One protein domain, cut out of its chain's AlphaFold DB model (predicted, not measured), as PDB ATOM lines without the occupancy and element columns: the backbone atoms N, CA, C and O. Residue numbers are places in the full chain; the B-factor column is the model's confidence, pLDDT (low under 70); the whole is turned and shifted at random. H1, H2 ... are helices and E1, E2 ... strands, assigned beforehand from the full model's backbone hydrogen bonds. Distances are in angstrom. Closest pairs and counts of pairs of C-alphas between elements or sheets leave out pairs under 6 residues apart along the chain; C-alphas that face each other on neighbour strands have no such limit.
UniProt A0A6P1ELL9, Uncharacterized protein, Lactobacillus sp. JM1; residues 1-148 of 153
ATOM      1  N   MET A   1       1.360 -13.907  23.805       80.62
ATOM      2  CA  MET A   1       0.326 -13.022  24.391       80.62
ATOM      3  C   MET A   1       0.767 -12.428  25.733       80.62
ATOM      4  O   MET A   1      -0.072 -12.098  26.566       80.62
ATOM      5  N   GLU A   2       2.066 -12.284  25.994       90.94
ATOM      6  CA  GLU A   2       2.531 -11.703  27.262       90.94
ATOM      7  C   GLU A   2       2.379 -10.176  27.241       90.94
ATOM      8  O   GLU A   2       2.011  -9.568  28.248       90.94
ATOM      9  N   TYR A   3       2.613  -9.554  26.083       93.31
ATOM     10  CA  TYR A   3       2.481  -8.114  25.911       93.31
ATOM     11  C   TYR A   3       1.023  -7.660  26.023       93.31
ATOM     12  O   TYR A   3       0.735  -6.746  26.796       93.31
ATOM     13  N   ILE A   4       0.098  -8.328  25.326       93.00
ATOM     14  CA  ILE A   4      -1.343  -8.041  25.408       93.00
ATOM     15  C   ILE A   4      -1.835  -8.196  26.851       93.00
ATOM     16  O   ILE A   4      -2.509  -7.308  27.364       93.00
ATOM     17  N   LYS A   5      -1.431  -9.267  27.548       93.75
ATOM     18  CA  LYS A   5      -1.759  -9.481  28.968       93.75
ATOM     19  C   LYS A   5      -1.313  -8.321  29.854       93.75
ATOM     20  O   LYS A   5      -2.097  -7.824  30.654       93.75
ATOM     21  N   LYS A   6      -0.068  -7.865  29.696       94.94
ATOM     22  CA  LYS A   6       0.465  -6.722  30.453       94.94
ATOM     23  C   LYS A   6      -0.256  -5.421  30.119       94.94
ATOM     24  O   LYS A   6      -0.503  -4.628  31.020       94.94
ATOM     25  N   LEU A   7      -0.584  -5.201  28.847       94.44
ATOM     26  CA  LEU A   7      -1.278  -3.998  28.401       94.44
ATOM     27  C   LEU A   7      -2.676  -3.912  29.025       94.44
ATOM     28  O   LEU A   7      -3.015  -2.908  29.637       94.44
ATOM     29  N   PHE A   8      -3.448  -4.991  28.934       95.25
ATOM     30  CA  PHE A   8      -4.822  -5.060  29.438       95.25
ATOM     31  C   PHE A   8      -4.931  -5.361  30.940       95.25
ATOM     32  O   PHE A   8      -6.038  -5.484  31.459       95.25
ATOM     33  N   ALA A   9      -3.804  -5.425  31.657       93.69
ATOM     34  CA  ALA A   9      -3.806  -5.397  33.117       93.69
ATOM     35  C   ALA A   9      -4.330  -4.055  33.664       93.69
ATOM     36  O   ALA A   9      -4.827  -4.018  34.789       93.69
ATOM     37  N   ASP A  10      -4.247  -2.968  32.882       94.25
ATOM     38  CA  ASP A  10      -4.995  -1.734  33.133       94.25
ATOM     39  C   ASP A  10      -6.400  -1.841  32.506       94.25
ATOM     40  O   ASP A  10      -6.521  -1.846  31.275       94.25
ATOM     41  N   PRO A  11      -7.483  -1.867  33.311       91.38
ATOM     42  CA  PRO A  11      -8.850  -1.963  32.801       91.38
ATOM     43  C   PRO A  11      -9.240  -0.826  31.850       91.38
ATOM     44  O   PRO A  11     -10.143  -1.000  31.029       91.38
ATOM     45  N   LYS A  12      -8.566   0.332  31.915       94.62
ATOM     46  CA  LYS A  12      -8.806   1.446  30.986       94.62
ATOM     47  C   LYS A  12      -8.492   1.084  29.541       94.62
ATOM     48  O   LYS A  12      -9.020   1.729  28.645       94.62
ATOM     49  N   MET A  13      -7.681   0.057  29.291       95.75
ATOM     50  CA  MET A  13      -7.377  -0.379  27.925       95.75
ATOM     51  C   MET A  13      -8.573  -1.012  27.210       95.75
ATOM     52  O   MET A  13      -8.536  -1.151  25.993       95.75
ATOM     53  N   TYR A  14      -9.660  -1.334  27.917       94.19
ATOM     54  CA  TYR A  14     -10.927  -1.710  27.280       94.19
ATOM     55  C   TYR A  14     -11.782  -0.503  26.854       94.19
ATOM     56  O   TYR A  14     -12.823  -0.685  26.229       94.19
ATOM     57  N   ASN A  15     -11.351   0.728  27.155       92.88
ATOM     58  CA  ASN A  15     -11.968   1.948  26.648       92.88
ATOM     59  C   ASN A  15     -11.338   2.352  25.306       92.88
ATOM     60  O   ASN A  15     -10.124   2.533  25.216       92.88
ATOM     61  N   GLU A  16     -12.163   2.566  24.278       89.31
ATOM     62  CA  GLU A  16     -11.696   2.876  22.918       89.31
ATOM     63  C   GLU A  16     -10.824   4.136  22.826       89.31
ATOM     64  O   GLU A  16      -9.877   4.168  22.040       89.31
ATOM     65  N   VAL A  17     -11.103   5.166  23.632       90.44
ATOM     66  CA  VAL A  17     -10.356   6.434  23.598       90.44
ATOM     67  C   VAL A  17      -8.967   6.257  24.202       90.44
ATOM     68  O   VAL A  17      -7.976   6.701  23.619       90.44
ATOM     69  N   GLU A  18      -8.880   5.610  25.362       93.75
ATOM     70  CA  GLU A  18      -7.601   5.360  26.033       93.75
ATOM     71  C   GLU A  18      -6.751   4.359  25.246       93.75
ATOM     72  O   GLU A  18      -5.567   4.604  25.009       93.75
ATOM     73  N   PHE A  19      -7.367   3.286  24.748       94.06
ATOM     74  CA  PHE A  19      -6.696   2.334  23.872       94.06
ATOM     75  C   PHE A  19      -6.229   2.983  22.569       94.06
ATOM     76  O   PHE A  19      -5.089   2.774  22.158       94.06
ATOM     77  N   GLY A  20      -7.067   3.825  21.959       91.25
ATOM     78  CA  GLY A  20      -6.726   4.597  20.768       91.25
ATOM     79  C   GLY A  20      -5.457   5.416  20.973       91.25
ATOM     80  O   GLY A  20      -4.512   5.280  20.202       91.25
ATOM     81  N   LYS A  21      -5.367   6.194  22.061       91.88
ATOM     82  CA  LYS A  21      -4.129   6.924  22.408       91.88
ATOM     83  C   LYS A  21      -2.934   5.981  22.531       91.88
ATOM     84  O   LYS A  21      -1.856   6.290  22.029       91.88
ATOM     85  N   LYS A  22      -3.134   4.830  23.173       94.19
ATOM     86  CA  LYS A  22      -2.072   3.871  23.461       94.19
ATOM     87  C   LYS A  22      -1.491   3.227  22.206       94.19
ATOM     88  O   LYS A  22      -0.277   3.112  22.095       94.19
ATOM     89  N   ILE A  23      -2.322   2.835  21.242       93.06
ATOM     90  CA  ILE A  23      -1.844   2.187  20.009       93.06
ATOM     91  C   ILE A  23      -1.132   3.140  19.040       93.06
ATOM     92  O   ILE A  23      -0.458   2.671  18.127       93.06
ATOM     93  N   HIS A  24      -1.245   4.453  19.253       90.81
ATOM     94  CA  HIS A  24      -0.469   5.461  18.528       90.81
ATOM     95  C   HIS A  24       0.929   5.686  19.127       90.81
ATOM     96  O   HIS A  24       1.753   6.360  18.510       90.81
ATOM     97  N   GLU A  25       1.220   5.138  20.310       93.38
ATOM     98  CA  GLU A  25       2.579   5.148  20.847       93.38
ATOM     99  C   GLU A  25       3.507   4.240  20.026       93.38
ATOM    100  O   GLU A  25       3.096   3.250  19.410       93.38
ATOM    101  N   GLU A  26       4.798   4.567  20.056       92.06
ATOM    102  CA  GLU A  26       5.814   3.876  19.274       92.06
ATOM    103  C   GLU A  26       5.820   2.363  19.550       92.06
ATOM    104  O   GLU A  26       5.869   1.906  20.694       92.06
ATOM    105  N   ASN A  27       5.797   1.568  18.476       93.12
ATOM    106  CA  ASN A  27       5.868   0.104  18.492       93.12
ATOM    107  C   ASN A  27       4.717  -0.633  19.209       93.12
ATOM    108  O   ASN A  27       4.713  -1.866  19.200       93.12
ATOM    109  N   VAL A  28       3.729   0.055  19.796       95.94
ATOM    110  CA  VAL A  28       2.609  -0.610  20.487       95.94
ATOM    111  C   VAL A  28       1.777  -1.420  19.502       95.94
ATOM    112  O   VAL A  28       1.564  -2.614  19.714       95.94
ATOM    113  N   LEU A  29       1.351  -0.793  18.407       95.06
ATOM    114  CA  LEU A  29       0.527  -1.442  17.393       95.06
ATOM    115  C   LEU A  29       1.238  -2.635  16.741       95.06
ATOM    116  O   LEU A  29       0.635  -3.691  16.574       95.06
ATOM    117  N   LEU A  30       2.532  -2.502  16.435       96.56
ATOM    118  CA  LEU A  30       3.330  -3.596  15.877       96.56
ATOM    119  C   LEU A  30       3.385  -4.799  16.825       96.56
ATOM    120  O   LEU A  30       3.096  -5.918  16.404       96.56
ATOM    121  N   LYS A  31       3.685  -4.571  18.109       97.00
ATOM    122  CA  LYS A  31       3.721  -5.642  19.118       97.00
ATOM    123  C   LYS A  31       2.369  -6.334  19.271       97.00
ATOM    124  O   LYS A  31       2.330  -7.552  19.411       97.00
ATOM    125  N   LEU A  32       1.269  -5.576  19.215       95.19
ATOM    126  CA  LEU A  32      -0.075  -6.154  19.208       95.19
ATOM    127  C   LEU A  32      -0.274  -7.063  17.994       95.19
ATOM    128  O   LEU A  32      -0.653  -8.216  18.168       95.19
ATOM    129  N   MET A  33       0.013  -6.583  16.783       94.94
ATOM    130  CA  MET A  33      -0.195  -7.378  15.567       94.94
ATOM    131  C   MET A  33       0.653  -8.653  15.559       94.94
ATOM    132  O   MET A  33       0.146  -9.707  15.197       94.94
ATOM    133  N   GLN A  34       1.901  -8.583  16.024       95.06
ATOM    134  CA  GLN A  34       2.786  -9.747  16.126       95.06
ATOM    135  C   GLN A  34       2.293 -10.795  17.132       95.06
ATOM    136  O   GLN A  34       2.472 -11.986  16.903       95.06
ATOM    137  N   GLU A  35       1.670 -10.381  18.240       94.81
ATOM    138  CA  GLU A  35       1.105 -11.333  19.202       94.81
ATOM    139  C   GLU A  35      -0.258 -11.896  18.779       94.81
ATOM    140  O   GLU A  35      -0.574 -13.022  19.162       94.81
ATOM    141  N   ILE A  36      -1.068 -11.132  18.038       92.44
ATOM    142  CA  ILE A  36      -2.412 -11.553  17.602       92.44
ATOM    143  C   ILE A  36      -2.339 -12.416  16.341       92.44
ATOM    144  O   ILE A  36      -3.089 -13.380  16.216       92.44
ATOM    145  N   LEU A  37      -1.430 -12.081  15.422       90.75
ATOM    146  CA  LEU A  37      -1.252 -12.730  14.123       90.75
ATOM    147  C   LEU A  37       0.188 -13.267  13.974       90.75
ATOM    148  O   LEU A  37       0.922 -12.821  13.089       90.75
ATOM    149  N   PRO A  38       0.638 -14.201  14.834       89.06
ATOM    150  CA  PRO A  38       2.023 -14.678  14.821       89.06
ATOM    151  C   PRO A  38       2.405 -15.374  13.506       89.06
ATOM    152  O   PRO A  38       3.509 -15.172  13.004       89.06
ATOM    153  N   GLU A  39       1.468 -16.123  12.918       88.69
ATOM    154  CA  GLU A  39       1.655 -16.851  11.652       88.69
ATOM    155  C   GLU A  39       1.800 -15.920  10.439       88.69
ATOM    156  O   GLU A  39       2.300 -16.322   9.395       88.69
ATOM    157  N   GLU A  40       1.386 -14.658  10.564       89.62
ATOM    158  CA  GLU A  40       1.481 -13.679   9.477       89.62
ATOM    159  C   GLU A  40       2.867 -13.032   9.373       89.62
ATOM    160  O   GLU A  40       3.112 -12.238   8.462       89.62
ATOM    161  N   HIS A  41       3.775 -13.327  10.312       93.06
ATOM    162  CA  HIS A  41       5.138 -12.787  10.336       93.06
ATOM    163  C   HIS A  41       5.174 -11.265  10.098       93.06
ATOM    164  O   HIS A  41       5.910 -10.751   9.250       93.06
ATOM    165  N   VAL A  42       4.332 -10.530  10.835       94.50
ATOM    166  CA  VAL A  42       4.186  -9.075  10.697       94.50
ATOM    167  C   VAL A  42       5.491  -8.361  11.067       94.50
ATOM    168  O   VAL A  42       5.994  -8.491  12.185       94.50
ATOM    169  N   VAL A  43       6.011  -7.547  10.146       96.81
ATOM    170  CA  VAL A  43       7.255  -6.771  10.325       96.81
ATOM    171  C   VAL A  43       7.011  -5.279  10.535       96.81
ATOM    172  O   VAL A  43       7.862  -4.584  11.083       96.81
ATOM    173  N   SER A  44       5.850  -4.764  10.126       95.56
ATOM    174  CA  SER A  44       5.432  -3.390  10.424       95.56
ATOM    175  C   SER A  44       3.914  -3.287  10.512       95.56
ATOM    176  O   SER A  44       3.197  -4.068   9.890       95.56
ATOM    177  N   ALA A  45       3.428  -2.321  11.282       94.38
ATOM    178  CA  ALA A  45       2.013  -1.998  11.382       94.38
ATOM    179  C   ALA A  45       1.843  -0.488  11.549       94.38
ATOM    180  O   ALA A  45       2.715   0.177  12.112       94.38
ATOM    181  N   GLY A  46       0.738   0.054  11.053       92.50
ATOM    182  CA  GLY A  46       0.492   1.489  11.081       92.50
ATOM    183  C   GLY A  46      -0.931   1.858  10.697       92.50
ATOM    184  O   GLY A  46      -1.784   0.998  10.485       92.50
ATOM    185  N   PHE A  47      -1.162   3.162  10.586       89.69
ATOM    186  CA  PHE A  47      -2.445   3.735  10.195       89.69
ATOM    187  C   PHE A  47      -2.371   4.198   8.743       89.69
ATOM    188  O   PHE A  47      -1.429   4.881   8.339       89.69
ATOM    189  N   ARG A  48      -3.364   3.816   7.942       78.88
ATOM    190  CA  ARG A  48      -3.482   4.204   6.534       78.88
ATOM    191  C   ARG A  48      -3.747   5.705   6.390       78.88
ATOM    192  O   ARG A  48      -3.249   6.317   5.452       78.88
ATOM    193  N   PHE A  49      -4.485   6.282   7.339       78.31
ATOM    194  CA  PHE A  49      -4.757   7.714   7.442       78.31
ATOM    195  C   PHE A  49      -4.350   8.193   8.844       78.31
ATOM    196  O   PHE A  49      -5.173   8.160   9.745       78.31
ATOM    197  N   PRO A  50      -3.086   8.602   9.059       66.12
ATOM    198  CA  PRO A  50      -2.573   8.953  10.392       66.12
ATOM    199  C   PRO A  50      -3.254  10.174  11.025       66.12
ATOM    200  O   PRO A  50      -3.281  10.317  12.243       66.12
ATOM    201  N   GLU A  51      -3.788  11.058  10.182       68.38
ATOM    202  CA  GLU A  51      -4.558  12.243  10.577       68.38
ATOM    203  C   GLU A  51      -5.936  11.858  11.151       68.38
ATOM    204  O   GLU A  51      -6.545  12.611  11.915       68.38
ATOM    205  N   ASP A  52      -6.433  10.682  10.758       64.88
ATOM    206  CA  ASP A  52      -7.705  10.128  11.184       64.88
ATOM    207  C   ASP A  52      -7.464   9.240  12.407       64.88
ATOM    208  O   ASP A  52      -6.820   8.196  12.329       64.88
ATOM    209  N   LYS A  53      -7.994   9.649  13.563       60.00
ATOM    210  CA  LYS A  53      -7.858   8.907  14.833       60.00
ATOM    211  C   LYS A  53      -8.741   7.658  14.886       60.00
ATOM    212  O   LYS A  53      -9.074   7.166  15.964       60.00
ATOM    213  N   ASP A  54      -9.171   7.186  13.726       67.38
ATOM    214  CA  ASP A  54     -10.016   6.029  13.569       67.38
ATOM    215  C   ASP A  54      -9.176   4.744  13.547       67.38
ATOM    216  O   ASP A  54      -8.472   4.424  12.584       67.38
ATOM    217  N   ASN A  55      -9.316   3.960  14.616       62.19
ATOM    218  CA  ASN A  55      -8.661   2.662  14.796       62.19
ATOM    219  C   ASN A  55      -9.103   1.607  13.754       62.19
ATOM    220  O   ASN A  55      -8.595   0.486  13.748       62.19
ATOM    221  N   ARG A  56     -10.037   1.948  12.856       67.38
ATOM    222  CA  ARG A  56     -10.498   1.110  11.738       67.38
ATOM    223  C   ARG A  56      -9.634   1.236  10.477       67.38
ATOM    224  O   ARG A  56      -9.876   0.525   9.505       67.38
ATOM    225  N   ASN A  57      -8.616   2.099  10.489       79.25
ATOM    226  CA  ASN A  57      -7.712   2.339   9.361       79.25
ATOM    227  C   ASN A  57      -6.333   1.687   9.543       79.25
ATOM    228  O   ASN A  57      -5.325   2.233   9.090       79.25
ATOM    229  N   ILE A  58      -6.254   0.539  10.209       90.25
ATOM    230  CA  ILE A  58      -4.977  -0.116  10.499       90.25
ATOM    231  C   ILE A  58      -4.557  -1.013   9.332       90.25
ATOM    232  O   ILE A  58      -5.371  -1.707   8.717       90.25
ATOM    233  N   PHE A  59      -3.257  -1.019   9.045       92.06
ATOM    234  CA  PHE A  59      -2.625  -2.004   8.180       92.06
ATOM    235  C   PHE A  59      -1.444  -2.673   8.887       92.06
ATOM    236  O   PHE A  59      -0.781  -2.073   9.734       92.06
ATOM    237  N   ALA A  60      -1.148  -3.899   8.476       92.25
ATOM    238  CA  ALA A  60       0.070  -4.620   8.805       92.25
ATOM    239  C   ALA A  60       0.774  -5.050   7.513       92.25
ATOM    240  O   ALA A  60       0.115  -5.311   6.505       92.25
ATOM    241  N   LYS A  61       2.107  -5.108   7.526       93.81
ATOM    242  CA  LYS A  61       2.902  -5.687   6.439       93.81
ATOM    243  C   LYS A  61       3.620  -6.936   6.911       93.81
ATOM    244  O   LYS A  61       4.264  -6.905   7.964       93.81
ATOM    245  N   THR A  62       3.526  -7.991   6.119       92.62
ATOM    246  CA  THR A  62       4.248  -9.245   6.349       92.62
ATOM    247  C   THR A  62       5.688  -9.138   5.853       92.62
ATOM    248  O   THR A  62       6.028  -8.233   5.080       92.62
ATOM    249  N   ALA A  63       6.543 -10.058   6.298       90.19
ATOM    250  CA  ALA A  63       7.917 -10.175   5.809       90.19
ATOM    251  C   ALA A  63       7.992 -10.358   4.278       90.19
ATOM    252  O   ALA A  63       8.920  -9.855   3.646       90.19
ATOM    253  N   ASP A  64       6.973 -10.985   3.688       89.44
ATOM    254  CA  ASP A  64       6.878 -11.259   2.248       89.44
ATOM    255  C   ASP A  64       6.357 -10.060   1.431       89.44
ATOM    256  O   ASP A  64       6.177 -10.142   0.217       89.44
ATOM    257  N   GLY A  65       6.121  -8.917   2.085       86.62
ATOM    258  CA  GLY A  65       5.692  -7.676   1.439       86.62
ATOM    259  C   GLY A  65       4.181  -7.552   1.235       86.62
ATOM    260  O   GLY A  65       3.724  -6.564   0.653       86.62
ATOM    261  N   GLU A  66       3.390  -8.499   1.736       89.00
ATOM    262  CA  GLU A  66       1.934  -8.432   1.652       89.00
ATOM    263  C   GLU A  66       1.365  -7.426   2.651       89.00
ATOM    264  O   GLU A  66       1.907  -7.210   3.734       89.00
ATOM    265  N   THR A  67       0.250  -6.795   2.279       89.94
ATOM    266  CA  THR A  67      -0.474  -5.867   3.151       89.94
ATOM    267  C   THR A  67      -1.752  -6.518   3.656       89.94
ATOM    268  O   THR A  67      -2.586  -6.959   2.868       89.94
ATOM    269  N   ILE A  68      -1.910  -6.515   4.974       88.50
ATOM    270  CA  ILE A  68      -3.081  -6.999   5.692       88.50
ATOM    271  C   ILE A  68      -3.852  -5.790   6.219       88.50
ATOM    272  O   ILE A  68      -3.274  -4.899   6.844       88.50
ATOM    273  N   MET A  69      -5.157  -5.758   5.979       88.19
ATOM    274  CA  MET A  69      -6.067  -4.769   6.547       88.19
ATOM    275  C   MET A  69      -6.602  -5.237   7.889       88.19
ATOM    276  O   MET A  69      -6.962  -6.400   8.045       88.19
ATOM    277  N   ILE A  70      -6.677  -4.331   8.857       88.50
ATOM    278  CA  ILE A  70      -7.081  -4.667  10.218       88.50
ATOM    279  C   ILE A  70      -8.198  -3.725  10.665       88.50
ATOM    280  O   ILE A  70      -8.022  -2.509  10.710       88.50
ATOM    281  N   GLY A  71      -9.337  -4.300  11.045       89.19
ATOM    282  CA  GLY A  71     -10.324  -3.633  11.887       89.19
ATOM    283  C   GLY A  71     -10.080  -4.025  13.338       89.19
ATOM    284  O   GLY A  71     -10.201  -5.201  13.661       89.19
ATOM    285  N   LEU A  72      -9.731  -3.075  14.204       90.88
ATOM    286  CA  LEU A  72      -9.396  -3.343  15.604       90.88
ATOM    287  C   LEU A  72     -10.370  -2.631  16.538       90.88
ATOM    288  O   LEU A  72     -10.516  -1.413  16.467       90.88
ATOM    289  N   LEU A  73     -10.990  -3.385  17.443       92.19
ATOM    290  CA  LEU A  73     -11.838  -2.851  18.503       92.19
ATOM    291  C   LEU A  73     -11.438  -3.399  19.869       92.19
ATOM    292  O   LEU A  73     -10.979  -4.536  19.999       92.19
ATOM    293  N   VAL A  74     -11.675  -2.585  20.893       93.31
ATOM    294  CA  VAL A  74     -11.648  -2.996  22.296       93.31
ATOM    295  C   VAL A  74     -13.046  -2.890  22.872       93.31
ATOM    296  O   VAL A  74     -13.801  -1.993  22.504       93.31
ATOM    297  N   ALA A  75     -13.396  -3.805  23.767       93.31
ATOM    298  CA  ALA A  75     -14.659  -3.734  24.479       93.31
ATOM    299  C   ALA A  75     -14.563  -4.378  25.861       93.31
ATOM    300  O   ALA A  75     -13.961  -5.440  26.034       93.31
ATOM    301  N   ASP A  76     -15.201  -3.751  26.841       93.69
ATOM    302  CA  ASP A  76     -15.289  -4.258  28.207       93.69
ATOM    303  C   ASP A  76     -16.385  -5.336  28.366       93.69
ATOM    304  O   ASP A  76     -16.981  -5.823  27.402       93.69
ATOM    305  N   LYS A  77     -16.654  -5.730  29.617       91.25
ATOM    306  CA  LYS A  77     -17.640  -6.769  29.962       91.25
ATOM    307  C   LYS A  77     -19.080  -6.399  29.590       91.25
ATOM    308  O   LYS A  77     -19.908  -7.301  29.457       91.25
ATOM    309  N   GLU A  78     -19.376  -5.116  29.409       91.12
ATOM    310  CA  GLU A  78     -20.720  -4.616  29.114       91.12
ATOM    311  C   GLU A  78     -20.912  -4.380  27.613       91.12
ATOM    312  O   GLU A  78     -21.957  -4.708  27.049       91.12
ATOM    313  N   THR A  79     -19.881  -3.860  26.949       91.75
ATOM    314  CA  THR A  79     -19.936  -3.371  25.565       91.75
ATOM    315  C   THR A  79     -19.529  -4.407  24.519       91.75
ATOM    316  O   THR A  79     -19.879  -4.248  23.343       91.75
ATOM    317  N   TRP A  80     -18.883  -5.514  24.910       89.75
ATOM    318  CA  TRP A  80     -18.443  -6.554  23.967       89.75
ATOM    319  C   TRP A  80     -19.536  -7.107  23.042       89.75
ATOM    320  O   TRP A  80     -19.204  -7.372  21.884       89.75
ATOM    321  N   PRO A  81     -20.825  -7.256  23.436       88.69
ATOM    322  CA  PRO A  81     -21.833  -7.763  22.508       88.69
ATOM    323  C   PRO A  81     -22.059  -6.802  21.337       88.69
ATOM    324  O   PRO A  81     -22.292  -7.246  20.215       88.69
ATOM    325  N   SER A  82     -21.974  -5.493  21.597       88.50
ATOM    326  CA  SER A  82     -22.103  -4.454  20.575       88.50
ATOM    327  C   SER A  82     -20.892  -4.453  19.642       88.50
ATOM    328  O   SER A  82     -21.062  -4.502  18.423       88.50
ATOM    329  N   GLY A  83     -19.676  -4.489  20.205       88.44
ATOM    330  CA  GLY A  83     -18.433  -4.556  19.427       88.44
ATOM    331  C   GLY A  83     -18.363  -5.800  18.541       88.44
ATOM    332  O   GLY A  83     -18.044  -5.707  17.356       88.44
ATOM    333  N   LEU A  84     -18.761  -6.959  19.074       87.06
ATOM    334  CA  LEU A  84     -18.845  -8.198  18.307       87.06
ATOM    335  C   LEU A  84     -19.850  -8.076  17.159       87.06
ATOM    336  O   LEU A  84     -19.493  -8.328  16.013       87.06
ATOM    337  N   ASN A  85     -21.075  -7.626  17.438       85.31
ATOM    338  CA  ASN A  85     -22.096  -7.437  16.407       85.31
ATOM    339  C   ASN A  85     -21.639  -6.457  15.310       85.31
ATOM    340  O   ASN A  85     -21.917  -6.669  14.131       85.31
ATOM    341  N   TYR A  86     -20.910  -5.401  15.669       86.81
ATOM    342  CA  TYR A  86     -20.330  -4.478  14.698       86.81
ATOM    343  C   TYR A  86     -19.334  -5.178  13.760       86.81
ATOM    344  O   TYR A  86     -19.505  -5.110  12.542       86.81
ATOM    345  N   LEU A  87     -18.345  -5.905  14.297       86.75
ATOM    346  CA  LEU A  87     -17.368  -6.631  13.472       86.75
ATOM    347  C   LEU A  87     -18.028  -7.706  12.603       86.75
ATOM    348  O   LEU A  87     -17.620  -7.919  11.464       86.75
ATOM    349  N   GLN A  88     -19.078  -8.353  13.105       82.00
ATOM    350  CA  GLN A  88     -19.848  -9.327  12.334       82.00
ATOM    351  C   GLN A  88     -20.566  -8.695  11.145       82.00
ATOM    352  O   GLN A  88     -20.586  -9.286  10.068       82.00
ATOM    353  N   ASN A  89     -21.125  -7.495  11.312       82.12
ATOM    354  CA  ASN A  89     -21.730  -6.762  10.202       82.12
ATOM    355  C   ASN A  89     -20.678  -6.340   9.170       82.12
ATOM    356  O   ASN A  89     -20.901  -6.535   7.980       82.12
ATOM    357  N   MET A  90     -19.509  -5.867   9.610       82.00
ATOM    358  CA  MET A  90     -18.396  -5.541   8.706       82.00
ATOM    359  C   MET A  90     -17.926  -6.761   7.906       82.00
ATOM    360  O   MET A  90     -17.728  -6.684   6.695       82.00
ATOM    361  N   LEU A  91     -17.795  -7.910   8.571       80.38
ATOM    362  CA  LEU A  91     -17.433  -9.156   7.910       80.38
ATOM    363  C   LEU A  91     -18.517  -9.592   6.921       80.38
ATOM    364  O   LEU A  91     -18.183  -9.976   5.806       80.38
ATOM    365  N   LYS A  92     -19.800  -9.474   7.287       77.44
ATOM    366  CA  LYS A  92     -20.943  -9.747   6.404       77.44
ATOM    367  C   LYS A  92     -20.932  -8.868   5.151       77.44
ATOM    368  O   LYS A  92     -21.198  -9.373   4.061       77.44
ATOM    369  N   ASP A  93     -20.599  -7.590   5.289       79.31
ATOM    370  CA  ASP A  93     -20.467  -6.677   4.156       79.31
ATOM    371  C   ASP A  93     -19.340  -7.114   3.216       79.31
ATOM    372  O   ASP A  93     -19.549  -7.159   2.004       79.31
ATOM    373  N   GLU A  94     -18.188  -7.540   3.744       75.75
ATOM    374  CA  GLU A  94     -17.106  -8.117   2.932       75.75
ATOM    375  C   GLU A  94     -17.559  -9.374   2.168       75.75
ATOM    376  O   GLU A  94     -17.179  -9.562   1.009       75.75
ATOM    377  N   VAL A  95     -18.441 -10.196   2.749       74.25
ATOM    378  CA  VAL A  95     -19.049 -11.333   2.029       74.25
ATOM    379  C   VAL A  95     -19.923 -10.869   0.881       74.25
ATOM    380  O   VAL A  95     -19.839 -11.415  -0.216       74.25
ATOM    381  N   TYR A  96     -20.774  -9.870   1.106       74.75
ATOM    382  CA  TYR A  96     -21.635  -9.361   0.043       74.75
ATOM    383  C   TYR A  96     -20.827  -8.744  -1.094       74.75
ATOM    384  O   TYR A  96     -21.185  -8.924  -2.257       74.75
ATOM    385  N   ARG A  97     -19.722  -8.064  -0.784       75.44
ATOM    386  CA  ARG A  97     -18.777  -7.567  -1.793       75.44
ATOM    387  C   ARG A  97     -18.187  -8.715  -2.606       75.44
ATOM    388  O   ARG A  97     -18.269  -8.685  -3.832       75.44
ATOM    389  N   PHE A  98     -17.715  -9.769  -1.937       72.94
ATOM    390  CA  PHE A  98     -17.225 -10.971  -2.613       72.94
ATOM    391  C   PHE A  98     -18.272 -11.603  -3.529       72.94
ATOM    392  O   PHE A  98     -17.998 -11.853  -4.698       72.94
ATOM    393  N   MET A  99     -19.492 -11.811  -3.025       72.00
ATOM    394  CA  MET A  99     -20.593 -12.397  -3.797       72.00
ATOM    395  C   MET A  99     -20.955 -11.571  -5.039       72.00
ATOM    396  O   MET A  99     -21.494 -12.113  -6.001       72.00
ATOM    397  N   ARG A 100     -20.676 -10.263  -5.027       75.50
ATOM    398  CA  ARG A 100     -20.887  -9.356  -6.164       75.50
ATOM    399  C   ARG A 100     -19.686  -9.280  -7.117       75.50
ATOM    400  O   ARG A 100     -19.711  -8.455  -8.026       75.50
ATOM    401  N   ASN A 101     -18.664 -10.122  -6.939       67.50
ATOM    402  CA  ASN A 101     -17.379 -10.055  -7.647       67.50
ATOM    403  C   ASN A 101     -16.674  -8.693  -7.513       67.50
ATOM    404  O   ASN A 101     -15.893  -8.297  -8.378       67.50
ATOM    405  N   GLU A 102     -16.939  -7.959  -6.432       65.12
ATOM    406  CA  GLU A 102     -16.129  -6.795  -6.094       65.12
ATOM    407  C   GLU A 102     -14.781  -7.304  -5.561       65.12
ATOM    408  O   GLU A 102     -14.738  -8.331  -4.881       65.12
ATOM    409  N   LEU A 103     -13.682  -6.617  -5.906       58.59
ATOM    410  CA  LEU A 103     -12.326  -6.942  -5.447       58.59
ATOM    411  C   LEU A 103     -12.343  -7.182  -3.934       58.59
ATOM    412  O   LEU A 103     -12.435  -6.238  -3.148       58.59
ATOM    413  N   LEU A 104     -12.259  -8.449  -3.532       53.69
ATOM    414  CA  LEU A 104     -12.035  -8.796  -2.142       53.69
ATOM    415  C   LEU A 104     -10.698  -8.190  -1.731       53.69
ATOM    416  O   LEU A 104      -9.674  -8.413  -2.380       53.69
ATOM    417  N   LEU A 105     -10.678  -7.496  -0.600       55.88
ATOM    418  CA  LEU A 105      -9.431  -7.332   0.128       55.88
ATOM    419  C   LEU A 105      -9.102  -8.717   0.701       55.88
ATOM    420  O   LEU A 105      -9.629  -9.136   1.733       55.88
ATOM    421  N   CYS A 106      -8.295  -9.488  -0.031       56.47
ATOM    422  CA  CYS A 106      -8.050 -10.900   0.270       56.47
ATOM    423  C   CYS A 106      -7.396 -11.136   1.643       56.47
ATOM    424  O   CYS A 106      -7.444 -12.257   2.138       56.47
ATOM    425  N   ARG A 107      -6.869 -10.100   2.312       77.38
ATOM    426  CA  ARG A 107      -6.244 -10.203   3.639       77.38
ATOM    427  C   ARG A 107      -6.767  -9.123   4.586       77.38
ATOM    428  O   ARG A 107      -6.116  -8.104   4.784       77.38
ATOM    429  N   THR A 108      -7.954  -9.348   5.150       83.00
ATOM    430  CA  THR A 108      -8.554  -8.479   6.176       83.00
ATOM    431  C   THR A 108      -8.849  -9.290   7.431       83.00
ATOM    432  O   THR A 108      -9.519 -10.317   7.320       83.00
ATOM    433  N   TYR A 109      -8.416  -8.812   8.599       88.06
ATOM    434  CA  TYR A 109      -8.803  -9.353   9.903       88.06
ATOM    435  C   TYR A 109      -9.633  -8.341  10.694       88.06
ATOM    436  O   TYR A 109      -9.325  -7.150  10.732       88.06
ATOM    437  N   PHE A 110     -10.670  -8.834  11.361       89.19
ATOM    438  CA  PHE A 110     -11.480  -8.095  12.319       89.19
ATOM    439  C   PHE A 110     -11.163  -8.621  13.713       89.19
ATOM    440  O   PHE A 110     -11.429  -9.780  14.014       89.19
ATOM    441  N   ILE A 111     -10.575  -7.786  14.556       91.50
ATOM    442  CA  ILE A 111     -10.032  -8.168  15.853       91.50
ATOM    443  C   ILE A 111     -10.838  -7.484  16.954       91.50
ATOM    444  O   ILE A 111     -10.932  -6.255  16.987       91.50
ATOM    445  N   LEU A 112     -11.366  -8.277  17.887       92.44
ATOM    446  CA  LEU A 112     -11.962  -7.789  19.129       92.44
ATOM    447  C   LEU A 112     -11.096  -8.192  20.323       92.44
ATOM    448  O   LEU A 112     -10.927  -9.378  20.600       92.44
ATOM    449  N   LEU A 113     -10.598  -7.201  21.054       93.19
ATOM    450  CA  LEU A 113      -9.913  -7.367  22.336       93.19
ATOM    451  C   LEU A 113     -10.920  -7.153  23.470       93.19
ATOM    452  O   LEU A 113     -11.453  -6.056  23.643       93.19
ATOM    453  N   THR A 114     -11.208  -8.199  24.239       92.94
ATOM    454  CA  THR A 114     -12.253  -8.155  25.273       92.94
ATOM    455  C   THR A 114     -11.954  -9.123  26.415       92.94
ATOM    456  O   THR A 114     -11.398 -10.189  26.163       92.94
ATOM    457  N   PRO A 115     -12.323  -8.833  27.679       90.88
ATOM    458  CA  PRO A 115     -12.090  -9.779  28.770       90.88
ATOM    459  C   PRO A 115     -13.047 -10.982  28.718       90.88
ATOM    460  O   PRO A 115     -12.936 -11.902  29.525       90.88
ATOM    461  N   VAL A 116     -14.023 -10.975  27.804       87.69
ATOM    462  CA  VAL A 116     -15.073 -11.989  27.712       87.69
ATOM    463  C   VAL A 116     -14.857 -12.862  26.486       87.69
ATOM    464  O   VAL A 116     -14.867 -12.373  25.364       87.69
ATOM    465  N   ASP A 117     -14.743 -14.172  26.688       83.88
ATOM    466  CA  ASP A 117     -14.751 -15.135  25.586       83.88
ATOM    467  C   ASP A 117     -16.208 -15.441  25.179       83.88
ATOM    468  O   ASP A 117     -16.943 -16.070  25.954       83.88
ATOM    469  N   PRO A 118     -16.678 -14.986  24.002       74.19
ATOM    470  CA  PRO A 118     -18.054 -15.206  23.570       74.19
ATOM    471  C   PRO A 118     -18.346 -16.686  23.295       74.19
ATOM    472  O   PRO A 118     -19.495 -17.110  23.440       74.19
ATOM    473  N   TRP A 119     -17.321 -17.472  22.956       72.94
ATOM    474  CA  TRP A 119     -17.430 -18.885  22.601       72.94
ATOM    475  C   TRP A 119     -17.569 -19.761  23.844       72.94
ATOM    476  O   TRP A 119     -18.407 -20.662  23.881       72.94
ATOM    477  N   LYS A 120     -16.829 -19.452  24.915       70.19
ATOM    478  CA  LYS A 120     -16.932 -20.181  26.195       70.19
ATOM    479  C   LYS A 120     -18.188 -19.854  27.000       70.19
ATOM    480  O   LYS A 120     -18.584 -20.642  27.851       70.19
ATOM    481  N   ASN A 121     -18.846 -18.727  26.732       59.81
ATOM    482  CA  ASN A 121     -20.059 -18.324  27.453       59.81
ATOM    483  C   ASN A 121     -21.348 -19.027  26.981       59.81
ATOM    484  O   ASN A 121     -22.443 -18.579  27.324       59.81
ATOM    485  N   GLY A 122     -21.253 -20.096  26.177       48.78
ATOM    486  CA  GLY A 122     -22.420 -20.849  25.694       48.78
ATOM    487  C   GLY A 122     -23.356 -20.020  24.808       48.78
ATOM    488  O   GLY A 122     -24.534 -20.338  24.656       48.78
ATOM    489  N   ARG A 123     -22.860 -18.910  24.248       49.28
ATOM    490  CA  ARG A 123     -23.636 -18.001  23.405       49.28
ATOM    491  C   ARG A 123     -23.298 -18.230  21.932       49.28
ATOM    492  O   ARG A 123     -22.896 -17.307  21.230       49.28
ATOM    493  N   GLU A 124     -23.590 -19.438  21.450       49.69
ATOM    494  CA  GLU A 124     -23.583 -19.806  20.018       49.69
ATOM    495  C   GLU A 124     -24.444 -18.859  19.154       49.69
ATOM    496  O   GLU A 124     -24.285 -18.770  17.942       49.69
ATOM    497  N   LYS A 125     -25.325 -18.056  19.763       46.22
ATOM    498  CA  LYS A 125     -26.061 -16.975  19.087       46.22
ATOM    499  C   LYS A 125     -25.186 -15.866  18.486       46.22
ATOM    500  O   LYS A 125     -25.704 -15.070  17.714       46.22
ATOM    501  N   TYR A 126     -23.904 -15.784  18.847       49.44
ATOM    502  CA  TYR A 126     -22.943 -14.896  18.184       49.44
ATOM    503  C   TYR A 126     -22.124 -15.615  17.117       49.44
ATOM    504  O   TYR A 126     -21.066 -15.137  16.729       49.44
ATOM    505  N   THR A 127     -22.586 -16.755  16.618       53.66
ATOM    506  CA  THR A 127     -22.054 -17.286  15.365       53.66
ATOM    507  C   THR A 127     -22.562 -16.405  14.228       53.66
ATOM    508  O   THR A 127     -23.728 -16.007  14.217       53.66
ATOM    509  N   ILE A 128     -21.700 -16.073  13.269       54.91
ATOM    510  CA  ILE A 128     -22.124 -15.321  12.088       54.91
ATOM    511  C   ILE A 128     -23.051 -16.230  11.281       54.91
ATOM    512  O   ILE A 128     -22.604 -17.200  10.676       54.91
ATOM    513  N   SER A 129     -24.352 -15.944  11.316       53.09
ATOM    514  CA  SER A 129     -25.348 -16.659  10.523       53.09
ATOM    515  C   SER A 129     -25.576 -15.912   9.214       53.09
ATOM    516  O   SER A 129     -26.072 -14.780   9.186       53.09
ATOM    517  N   PHE A 130     -25.198 -16.552   8.113       57.25
ATOM    518  CA  PHE A 130     -25.509 -16.090   6.768       57.25
ATOM    519  C   PHE A 130     -26.895 -16.616   6.375       57.25
ATOM    520  O   PHE A 130     -27.215 -17.778   6.592       57.25
ATOM    521  N   ARG A 131     -27.752 -15.742   5.826       50.66
ATOM    522  CA  ARG A 131     -29.141 -16.091   5.461       50.66
ATOM    523  C   ARG A 131     -29.261 -16.949   4.195       50.66
ATOM    524  O   ARG A 131     -30.345 -17.455   3.934       50.66
ATOM    525  N   ASN A 132     -28.190 -17.075   3.414       50.12
ATOM    526  CA  ASN A 132     -28.191 -17.788   2.139       50.12
ATOM    527  C   ASN A 132     -27.351 -19.062   2.253       50.12
ATOM    528  O   ASN A 132     -26.403 -19.086   3.035       50.12
ATOM    529  N   GLU A 133     -27.671 -20.069   1.437       49.16
ATOM    530  CA  GLU A 133     -26.835 -21.254   1.206       49.16
ATOM    531  C   GLU A 133     -25.463 -20.808   0.672       49.16
ATOM    532  O   GLU A 133     -25.271 -20.576  -0.520       49.16
ATOM    533  N   GLN A 134     -24.521 -20.585   1.585       61.28
ATOM    534  CA  GLN A 134     -23.112 -20.378   1.280       61.28
ATOM    535  C   GLN A 134     -22.394 -21.716   1.429       61.28
ATOM    536  O   GLN A 134     -22.796 -22.542   2.249       61.28
ATOM    537  N   SER A 135     -21.327 -21.937   0.658       62.34
ATOM    538  CA  SER A 135     -20.476 -23.101   0.897       62.34
ATOM    539  C   SER A 135     -19.906 -23.038   2.318       62.34
ATOM    540  O   SER A 135     -19.584 -21.960   2.834       62.34
ATOM    541  N   GLU A 136     -19.782 -24.196   2.965       66.69
ATOM    542  CA  GLU A 136     -19.169 -24.300   4.293       66.69
ATOM    543  C   GLU A 136     -17.751 -23.708   4.291       66.69
ATOM    544  O   GLU A 136     -17.386 -22.980   5.207       66.69
ATOM    545  N   GLU A 137     -16.999 -23.902   3.204       64.81
ATOM    546  CA  GLU A 137     -15.655 -23.346   3.003       64.81
ATOM    547  C   GLU A 137     -15.619 -21.812   3.059       64.81
ATOM    548  O   GLU A 137     -14.753 -21.235   3.716       64.81
ATOM    549  N   LEU A 138     -16.575 -21.133   2.410       63.94
ATOM    550  CA  LEU A 138     -16.675 -19.674   2.450       63.94
ATOM    551  C   LEU A 138     -17.018 -19.208   3.867       63.94
ATOM    552  O   LEU A 138     -16.415 -18.266   4.377       63.94
ATOM    553  N   THR A 139     -17.945 -19.903   4.522       65.25
ATOM    554  CA  THR A 139     -18.348 -19.610   5.901       65.25
ATOM    555  C   THR A 139     -17.169 -19.744   6.868       65.25
ATOM    556  O   THR A 139     -16.954 -18.855   7.692       65.25
ATOM    557  N   GLU A 140     -16.375 -20.808   6.754       69.50
ATOM    558  CA  GLU A 140     -15.195 -21.046   7.592       69.50
ATOM    559  C   GLU A 140     -14.064 -20.049   7.305       69.50
ATOM    560  O   GLU A 140     -13.519 -19.465   8.242       69.50
ATOM    561  N   MET A 141     -13.778 -19.749   6.034       69.12
ATOM    562  CA  MET A 141     -12.808 -18.712   5.650       69.12
ATOM    563  C   MET A 141     -13.193 -17.329   6.199       69.12
ATOM    564  O   MET A 141     -12.342 -16.503   6.516       69.12
ATOM    565  N   LEU A 142     -14.484 -17.026   6.295       66.69
ATOM    566  CA  LEU A 142     -14.940 -15.747   6.836       66.69
ATOM    567  C   LEU A 142     -14.893 -15.738   8.361       66.69
ATOM    568  O   LEU A 142     -14.434 -14.755   8.939       66.69
ATOM    569  N   LYS A 143     -15.287 -16.833   9.020       67.56
ATOM    570  CA  LYS A 143     -15.094 -16.989  10.469       67.56
ATOM    571  C   LYS A 143     -13.622 -16.848  10.854       67.56
ATOM    572  O   LYS A 143     -13.342 -16.201  11.858       67.56
ATOM    573  N   SER A 144     -12.693 -17.352  10.040       75.12
ATOM    574  CA  SER A 144     -11.254 -17.236  10.304       75.12
ATOM    575  C   SER A 144     -10.722 -15.799  10.220       75.12
ATOM    576  O   SER A 144      -9.623 -15.533  10.702       75.12
ATOM    577  N   LYS A 145     -11.483 -14.853   9.650       82.75
ATOM    578  CA  LYS A 145     -11.137 -13.422   9.646       82.75
ATOM    579  C   LYS A 145     -11.539 -12.700  10.932       82.75
ATOM    580  O   LYS A 145     -11.018 -11.616  11.185       82.75
ATOM    581  N   LEU A 146     -12.456 -13.253  11.732       86.62
ATOM    582  CA  LEU A 146     -12.868 -12.680  13.015       86.62
ATOM    583  C   LEU A 146     -12.030 -13.282  14.147       86.62
ATOM    584  O   LEU A 146     -12.206 -14.437  14.525       86.62
ATOM    585  N   VAL A 147     -11.154 -12.473  14.728       88.12
ATOM    586  CA  VAL A 147     -10.256 -12.877  15.809       88.12
ATOM    587  C   VAL A 147     -10.753 -12.275  17.116       88.12
ATOM    588  O   VAL A 147     -10.819 -11.057  17.270       88.12
ATOM    589  N   ILE A 148     -11.094 -13.130  18.079       88.69
ATOM    590  CA  ILE A 148     -11.427 -12.695  19.437       88.69
ATOM    591  C   ILE A 148     -10.236 -12.979  20.336       88.69
ATOM    592  O   ILE A 148      -9.819 -14.127  20.487       88.69
TER     593      ILE A 148
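What this domain is: This is residues 1 to 148 of the 153 residues of an uncharacterized protein of Lactobacillus sp. JM1 (UniProt A0A6P1ELL9). A strongly twisted five-stranded sheet runs through the middle, curling round the short helix H4 on one face, while the long helix H5 covers E3, E4 and E5 on the other. H1 packs on H4, H2 and H3 graze the sheet near the end of E3, and a long loop with the free residues 120 to 125 leads to H6. The printed part has 148 residues, with six named helices and five named strands in the order H1 H2 H3 H4 E1 E2 E3 H5 E4 H6 E5. The mixed sheet runs E1 E2 E3 E4 E5, and the class is mixed, helices and strands. The whole is compact, with a radius of gyration of the C-alphas of 15.5 A and spans of 44 by 38 by 28 A.

Where its parts are: H1, residues 2 to 7, begins with C-alpha 2 at (2.531, -11.703, 27.262). H2 is residues 11 to 14, H3 16 to 23, and H4 28 to 36, 12.4 A long. E1, residues 42 to 47, measures 14.4 A; E2, 58 to 62, 13.6 A; E3, 67 to 74, 22.4 A. H5, residues 80 to 99, is 28.5 A long and begins at C-alpha 80, (-18.443, -6.554, 23.967). E4, residues 108 to 113, measures 16.3 A. H6 is residues 136 to 143, and E5, 146 to 148, ends at C-alpha 148, (-11.427, -12.695, 19.437).

How they stand to each other: E1, E2 and E3 form a meander, each strand the antiparallel neighbour of the one before, with N 46 and O 59 at 2.9 A and N 68 and O 60 at 2.8 A. E3 and E4 are parallel, with N 111 and O 71 at 2.8 A, as are E4 and E5, with N 147 and O 110 at 2.8 A. E3, H5, E4 is a strand-helix-strand unit, two parallel neighbour strands with a helix between, and its crossover is right-handed; E4, H6, E5 is another. H5 runs along E4, at 5 degrees on the local plane and a height over the sheet of 9.7 A. H4 is on the opposite face, giving three layers, helices on both faces of a sheet; the C-alphas of Leu 30 and Ala 45 are its closest to E1, 4.9 A. H1 touches H4 at a steep tilt of 45 degrees, opposite ways, closest at the C-alphas of Ile 4 and Leu 32, 6.6 A. In H1, H3, H4, H5 and H6 every O i to N i+4 pair is within hydrogen-bond range; H2 is too short for one.

The domain as a whole: The C-alphas of Glu 26 and Glu 133 are the two farthest apart, 45.0 A. The printed part has no cut, and the link from E4 to H6, 22 residues, is long. Mean pLDDT of the printed part is 81.5; residues 50 to 56, 101 to 106 and 121 to 143 are under 70.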